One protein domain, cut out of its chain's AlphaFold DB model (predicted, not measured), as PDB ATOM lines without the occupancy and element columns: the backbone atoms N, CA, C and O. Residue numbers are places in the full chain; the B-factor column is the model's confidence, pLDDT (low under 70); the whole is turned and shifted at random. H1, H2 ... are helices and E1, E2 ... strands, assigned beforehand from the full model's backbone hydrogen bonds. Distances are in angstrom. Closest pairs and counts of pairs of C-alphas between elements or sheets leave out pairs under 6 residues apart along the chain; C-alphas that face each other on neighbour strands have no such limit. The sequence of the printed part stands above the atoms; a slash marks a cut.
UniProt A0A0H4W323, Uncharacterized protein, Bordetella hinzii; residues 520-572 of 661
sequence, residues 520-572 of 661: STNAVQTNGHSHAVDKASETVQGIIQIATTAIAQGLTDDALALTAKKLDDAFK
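AT A GLANCE: This is residues 520 to 572 of the 661 residues of an uncharacterized protein of Bordetella hinzii (UniProt A0A0H4W323). The model has little regular structure and is a long rod: a small strand hairpin, E1 and E2, makes one end, two short helices, H1 and H2, pack together towards the other, and a looped link, residues 531 to 548, runs between. The 53 printed residues hold E1, E2, H1, H2 in that order, with 20 in named elements, mixed helices and strands. The whole is extended, radius of gyration of the C-alphas 15.5 A, spanning 52 by 17 by 13 A.

HOW THE PARTS SIT: E1, residues 523 to 525, and E2, residues 528 to 530, form an antiparallel hairpin at 163 degrees; N 525 and O 528 are within hydrogen-bond range at 2.8 A. H1, residues 549 to 554, touches H2, residues 564 to 571, the closest C-alphas being Gln 553 and Ala 570, 4.0 A. They run the same way at a steep tilt of 49 degrees. Every O i to N i+4 pair is within hydrogen-bond range in H1, and 3 of 4 in H2. E1 is apart from both helices.

IN THESE COORDINATES: E1 begins at C-alpha 523 (12.222, 22.810, 21.844). H1 is 8.6 A long; H2, 11.5 A, ends at C-alpha 571 (-23.299, 27.146, 44.576).

THE WHOLE: The farthest C-alphas, Thr 526 and Lys 572, are 51.8 A apart. The link E2 to H1 is long. The printed part has no cut, and no printed residue is under 70 in pLDDT.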
ATOM      1  N   SER A 520       3.544  27.105  23.838       89.94
ATOM      2  CA  SER A 520       4.963  26.742  23.924       89.94
ATOM      3  C   SER A 520       5.145  25.222  23.921       89.94
ATOM      4  O   SER A 520       4.413  24.497  24.593       89.94
ATOM      5  N   THR A 521       6.139  24.745  23.171       90.00
ATOM      6  CA  THR A 521       6.548  23.337  23.117       90.00
ATOM      7  C   THR A 521       7.950  23.160  23.705       90.00
ATOM      8  O   THR A 521       8.723  24.120  23.807       90.00
ATOM      9  N   ASN A 522       8.296  21.930  24.095       92.06
ATOM     10  CA  ASN A 522       9.677  21.581  24.432       92.06
ATOM     11  C   ASN A 522      10.521  21.635  23.152       92.06
ATOM     12  O   ASN A 522      10.342  20.800  22.266       92.06
ATOM     13  N   ALA A 523      11.413  22.616  23.042       91.44
ATOM     14  CA  ALA A 523      12.222  22.810  21.844       91.44
ATOM     15  C   ALA A 523      13.602  23.376  22.180       91.44
ATOM     16  O   ALA A 523      13.759  24.184  23.095       91.44
ATOM     17  N   VAL A 524      14.600  22.982  21.389       91.50
ATOM     18  CA  VAL A 524      15.960  23.525  21.435       91.50
ATOM     19  C   VAL A 524      16.187  24.316  20.150       91.50
ATOM     20  O   VAL A 524      16.108  23.765  19.052       91.50
ATOM     21  N   GLN A 525      16.411  25.619  20.283       86.56
ATOM     22  CA  GLN A 525      16.522  26.579  19.180       86.56
ATOM     23  C   GLN A 525      17.992  26.932  18.941       86.56
ATOM     24  O   GLN A 525      18.853  26.553  19.724       86.56
ATOM     25  N   THR A 526      18.324  27.680  17.891       85.69
ATOM     26  CA  THR A 526      19.729  27.994  17.568       85.69
ATOM     27  C   THR A 526      20.477  28.706  18.705       85.69
ATOM     28  O   THR A 526      21.656  28.445  18.903       85.69
ATOM     29  N   ASN A 527      19.813  29.561  19.490       79.44
ATOM     30  CA  ASN A 527      20.430  30.338  20.576       79.44
ATOM     31  C   ASN A 527      19.613  30.336  21.885       79.44
ATOM     32  O   ASN A 527      19.743  31.255  22.695       79.44
ATOM     33  N   GLY A 528      18.770  29.324  22.100       88.88
ATOM     34  CA  GLY A 528      17.872  29.253  23.253       88.88
ATOM     35  C   GLY A 528      17.130  27.927  23.347       88.88
ATOM     36  O   GLY A 528      17.364  27.001  22.571       88.88
ATOM     37  N   HIS A 529      16.217  27.834  24.304       92.31
ATOM     38  CA  HIS A 529      15.354  26.668  24.480       92.31
ATOM     39  C   HIS A 529      13.998  27.093  25.044       92.31
ATOM     40  O   HIS A 529      13.859  28.181  25.591       92.31
ATOM     41  N   SER A 530      12.978  26.260  24.899       92.00
ATOM     42  CA  SER A 530      11.656  26.487  25.480       92.00
ATOM     43  C   SER A 530      11.121  25.211  26.103       92.00
ATOM     44  O   SER A 530      11.491  24.110  25.691       92.00
ATOM     45  N   HIS A 531      10.221  25.382  27.068       90.81
ATOM     46  CA  HIS A 531       9.483  24.294  27.690       90.81
ATOM     47  C   HIS A 531       7.980  24.445  27.455       90.81
ATOM     48  O   HIS A 531       7.466  25.561  27.330       90.81
ATOM     49  N   ALA A 532       7.286  23.312  27.403       91.62
ATOM     50  CA  ALA A 532       5.832  23.254  27.426       91.62
ATOM     51  C   ALA A 532       5.318  23.175  28.869       91.62
ATOM     52  O   ALA A 532       5.963  22.570  29.725       91.62
ATOM     53  N   VAL A 533       4.132  23.731  29.113       89.88
ATOM     54  CA  VAL A 533       3.329  23.446  30.310       89.88
ATOM     55  C   VAL A 533       1.984  22.927  29.832       89.88
ATOM     56  O   VAL A 533       1.371  23.522  28.940       89.88
ATOM     57  N   ASP A 534       1.534  21.821  30.415       89.81
ATOM     58  CA  ASP A 534       0.252  21.233  30.055       89.81
ATOM     59  C   ASP A 534      -0.904  22.175  30.404       89.81
ATOM     60  O   ASP A 534      -0.876  22.940  31.374       89.81
ATOM     61  N   LYS A 535      -1.966  22.128  29.597       88.75
ATOM     62  CA  LYS A 535      -3.179  22.891  29.894       88.75
ATOM     63  C   LYS A 535      -3.879  22.253  31.090       88.75
ATOM     64  O   LYS A 535      -4.220  21.074  31.049       88.75
ATOM     65  N   ALA A 536      -4.123  23.056  32.123       92.69
ATOM     66  CA  ALA A 536      -4.802  22.605  33.328       92.69
ATOM     67  C   ALA A 536      -6.199  22.052  33.016       92.69
ATOM     68  O   ALA A 536      -6.986  22.672  32.296       92.69
ATOM     69  N   SER A 537      -6.517  20.902  33.599       93.75
ATOM     70  CA  SER A 537      -7.829  20.265  33.528       93.75
ATOM     71  C   SER A 537      -8.209  19.700  34.898       93.75
ATOM     72  O   SER A 537      -7.505  19.914  35.883       93.75
ATOM     73  N   GLU A 538      -9.326  18.980  34.975       94.38
ATOM     74  CA  GLU A 538      -9.736  18.274  36.195       94.38
ATOM     75  C   GLU A 538      -8.842  17.075  36.533       94.38
ATOM     76  O   GLU A 538      -8.880  16.581  37.655       94.38
ATOM     77  N   THR A 539      -8.021  16.612  35.587       93.12
ATOM     78  CA  THR A 539      -7.135  15.445  35.742       93.12
ATOM     79  C   THR A 539      -5.671  15.746  35.435       93.12
ATOM     80  O   THR A 539      -4.811  14.914  35.709       93.12
ATOM     81  N   VAL A 540      -5.378  16.919  34.869       93.38
ATOM     82  CA  VAL A 540      -4.034  17.339  34.466       93.38
ATOM     83  C   VAL A 540      -3.680  18.628  35.195       93.38
ATOM     84  O   VAL A 540      -4.371  19.643  35.073       93.38
ATOM     85  N   GLN A 541      -2.585  18.592  35.947       90.56
ATOM     86  CA  GLN A 541      -2.012  19.771  36.578       90.56
ATOM     87  C   GLN A 541      -1.214  20.556  35.528       90.56
ATOM     88  O   GLN A 541      -0.218  20.063  35.011       90.56
ATOM     89  N   GLY A 542      -1.677  21.766  35.199       88.38
ATOM     90  CA  GLY A 542      -0.857  22.748  34.485       88.38
ATOM     91  C   GLY A 542       0.071  23.447  35.479       88.38
ATOM     92  O   GLY A 542       0.893  22.810  36.122       88.38
ATOM     93  N   ILE A 543      -0.119  24.753  35.690       89.50
ATOM     94  CA  ILE A 543       0.456  25.441  36.868       89.50
ATOM     95  C   ILE A 543      -0.323  25.069  38.140       89.50
ATOM     96  O   ILE A 543       0.252  24.875  39.204       89.50
ATOM     97  N   ILE A 544      -1.645  24.957  38.014       92.75
ATOM     98  CA  ILE A 544      -2.568  24.514  39.058       92.75
ATOM     99  C   ILE A 544      -3.639  23.647  38.400       92.75
ATOM    100  O   ILE A 544      -4.040  23.919  37.267       92.75
ATOM    101  N   GLN A 545      -4.068  22.575  39.061       95.56
ATOM    102  CA  GLN A 545      -5.119  21.698  38.545       95.56
ATOM    103  C   GLN A 545      -6.497  22.333  38.789       95.56
ATOM    104  O   GLN A 545      -6.695  23.070  39.757       95.56
ATOM    105  N   ILE A 546      -7.453  22.075  37.896       96.56
ATOM    106  CA  ILE A 546      -8.814  22.602  38.031       96.56
ATOM    107  C   ILE A 546      -9.623  21.687  38.952       96.56
ATOM    108  O   ILE A 546      -9.606  20.469  38.790       96.56
ATOM    109  N   ALA A 547     -10.359  22.265  39.900       96.06
ATOM    110  CA  ALA A 547     -11.219  21.495  40.792       96.06
ATOM    111  C   ALA A 547     -12.316  20.750  40.015       96.06
ATOM    112  O   ALA A 547     -12.934  21.296  39.095       96.06
ATOM    113  N   THR A 548     -12.618  19.517  40.423       95.56
ATOM    114  CA  THR A 548     -13.825  18.822  39.951       95.56
ATOM    115  C   THR A 548     -15.074  19.503  40.514       95.56
ATOM    116  O   THR A 548     -15.009  20.259  41.481       95.56
ATOM    117  N   THR A 549     -16.248  19.222  39.943       94.06
ATOM    118  CA  THR A 549     -17.528  19.759  40.453       94.06
ATOM    119  C   THR A 549     -17.777  19.372  41.915       94.06
ATOM    120  O   THR A 549     -18.238  20.199  42.696       94.06
ATOM    121  N   ALA A 550     -17.426  18.143  42.307       92.50
ATOM    122  CA  ALA A 550     -17.591  17.672  43.681       92.50
ATOM    123  C   ALA A 550     -16.678  18.426  44.659       92.50
ATOM    124  O   ALA A 550     -17.132  18.857  45.717       92.50
ATOM    125  N   ILE A 551     -15.411  18.641  44.284       92.88
ATOM    126  CA  ILE A 551     -14.466  19.402  45.112       92.88
ATOM    127  C   ILE A 551     -14.894  20.873  45.197       92.88
ATOM    128  O   ILE A 551     -14.893  21.451  46.282       92.88
ATOM    129  N   ALA A 552     -15.346  21.454  44.081       93.44
ATOM    130  CA  ALA A 552     -15.859  22.817  44.051       93.44
ATOM    131  C   ALA A 552     -17.078  23.016  44.964       93.44
ATOM    132  O   ALA A 552     -17.178  24.039  45.629       93.44
ATOM    133  N   GLN A 553     -17.978  22.034  45.046       92.31
ATOM    134  CA  GLN A 553     -19.122  22.056  45.968       92.31
ATOM    135  C   GLN A 553     -18.726  21.827  47.426       92.31
ATOM    136  O   GLN A 553     -19.394  22.342  48.323       92.31
ATOM    137  N   GLY A 554     -17.658  21.066  47.668       89.62
ATOM    138  CA  GLY A 554     -17.117  20.845  49.005       89.62
ATOM    139  C   GLY A 554     -16.437  22.084  49.589       89.62
ATOM    140  O   GLY A 554     -16.577  22.330  50.782       89.62
ATOM    141  N   LEU A 555     -15.734  22.869  48.758       88.00
ATOM    142  CA  LEU A 555     -14.908  24.012  49.183       88.00
ATOM    143  C   LEU A 555     -13.887  23.638  50.279       88.00
ATOM    144  O   LEU A 555     -13.643  24.412  51.200       88.00
ATOM    145  N   THR A 556     -13.318  22.431  50.192       86.12
ATOM    146  CA  THR A 556     -12.408  21.867  51.207       86.12
ATOM    147  C   THR A 556     -10.958  21.716  50.744       86.12
ATOM    148  O   THR A 556     -10.147  21.198  51.505       86.12
ATOM    149  N   ASP A 557     -10.640  22.071  49.498       90.00
ATOM    150  CA  ASP A 557      -9.323  21.839  48.890       90.00
ATOM    151  C   ASP A 557      -8.665  23.167  48.492       90.00
ATOM    152  O   ASP A 557      -9.134  23.848  47.577       90.00
ATOM    153  N   ASP A 558      -7.576  23.514  49.179       91.31
ATOM    154  CA  ASP A 558      -6.808  24.747  48.963       91.31
ATOM    155  C   ASP A 558      -5.788  24.629  47.813       91.31
ATOM    156  O   ASP A 558      -5.149  25.616  47.443       91.31
ATOM    157  N   ALA A 559      -5.604  23.432  47.244       93.31
ATOM    158  CA  ALA A 559      -4.607  23.164  46.210       93.31
ATOM    159  C   ALA A 559      -5.165  23.251  44.779       93.31
ATOM    160  O   ALA A 559      -4.386  23.282  43.821       93.31
ATOM    161  N   LEU A 560      -6.493  23.288  44.609       95.44
ATOM    162  CA  LEU A 560      -7.152  23.291  43.299       95.44
ATOM    163  C   LEU A 560      -7.797  24.640  42.966       95.44
ATOM    164  O   LEU A 560      -8.395  25.304  43.809       95.44
ATOM    165  N   ALA A 561      -7.732  25.031  41.693       95.25
ATOM    166  CA  ALA A 561      -8.319  26.283  41.225       95.25
ATOM    167  C   ALA A 561      -9.802  26.131  40.855       95.25
ATOM    168  O   ALA A 561     -10.198  25.198  40.148       95.25
ATOM    169  N   LEU A 562     -10.611  27.124  41.228       94.50
ATOM    170  CA  LEU A 562     -11.966  27.298  40.710       94.50
ATOM    171  C   LEU A 562     -11.936  28.180  39.458       94.50
ATOM    172  O   LEU A 562     -11.631  29.369  39.518       94.50
ATOM    173  N   THR A 563     -12.301  27.613  38.309       94.94
ATOM    174  CA  THR A 563     -12.664  28.426  37.137       94.94
ATOM    175  C   THR A 563     -14.039  29.056  37.342       94.94
ATOM    176  O   THR A 563     -14.799  28.615  38.202       94.94
ATOM    177  N   ALA A 564     -14.427  30.025  36.506       96.94
ATOM    178  CA  ALA A 564     -15.768  30.619  36.566       96.94
ATOM    179  C   ALA A 564     -16.894  29.562  36.536       96.94
ATOM    180  O   ALA A 564     -17.866  29.669  37.278       96.94
ATOM    181  N   LYS A 565     -16.729  28.491  35.744       94.81
ATOM    182  CA  LYS A 565     -17.678  27.371  35.718       94.81
ATOM    183  C   LYS A 565     -17.676  26.564  37.021       94.81
ATOM    184  O   LYS A 565     -18.734  26.139  37.467       94.81
ATOM    185  N   LYS A 566     -16.512  26.337  37.631       95.31
ATOM    186  CA  LYS A 566     -16.419  25.597  38.899       95.31
ATOM    187  C   LYS A 566     -16.894  26.418  40.092       95.31
ATOM    188  O   LYS A 566     -17.470  25.860  41.015       95.31
ATOM    189  N   LEU A 567     -16.743  27.736  40.041       94.12
ATOM    190  CA  LEU A 567     -17.362  28.628  41.011       94.12
ATOM    191  C   LEU A 567     -18.893  28.560  40.927       94.12
ATOM    192  O   LEU A 567     -19.543  28.474  41.959       94.12
ATOM    193  N   ASP A 568     -19.472  28.533  39.723       94.00
ATOM    194  CA  ASP A 568     -20.916  28.306  39.547       94.00
ATOM    195  C   ASP A 568     -21.354  26.936  40.098       94.00
ATOM    196  O   ASP A 568     -22.339  26.842  40.833       94.00
ATOM    197  N   ASP A 569     -20.576  25.884  39.817       93.75
ATOM    198  CA  ASP A 569     -20.810  24.546  40.363       93.75
ATOM    199  C   ASP A 569     -20.824  24.544  41.906       93.75
ATOM    200  O   ASP A 569     -21.640  23.827  42.487       93.75
ATOM    201  N   ALA A 570     -19.985  25.361  42.562       93.50
ATOM    202  CA  ALA A 570     -19.877  25.450  44.023       93.50
ATOM    203  C   ALA A 570     -21.181  25.883  44.716       93.50
ATOM    204  O   ALA A 570     -21.458  25.463  45.840       93.50
ATOM    205  N   PHE A 571     -22.012  26.685  44.044       92.56
ATOM    206  CA  PHE A 571     -23.299  27.146  44.576       92.56
ATOM    207  C   PHE A 571     -24.481  26.247  44.192       92.56
ATOM    208  O   PHE A 571     -25.578  26.448  44.708       92.56
ATOM    209  N   LYS A 572     -24.286  25.263  43.310       90.19
ATOM    210  CA  LYS A 572     -25.351  24.394  42.780       90.19
ATOM    211  C   LYS A 572     -25.222  22.959  43.307       90.19
ATOM    212  O   LYS A 572     -24.473  22.679  44.242       90.19
TER     213      LYS A 572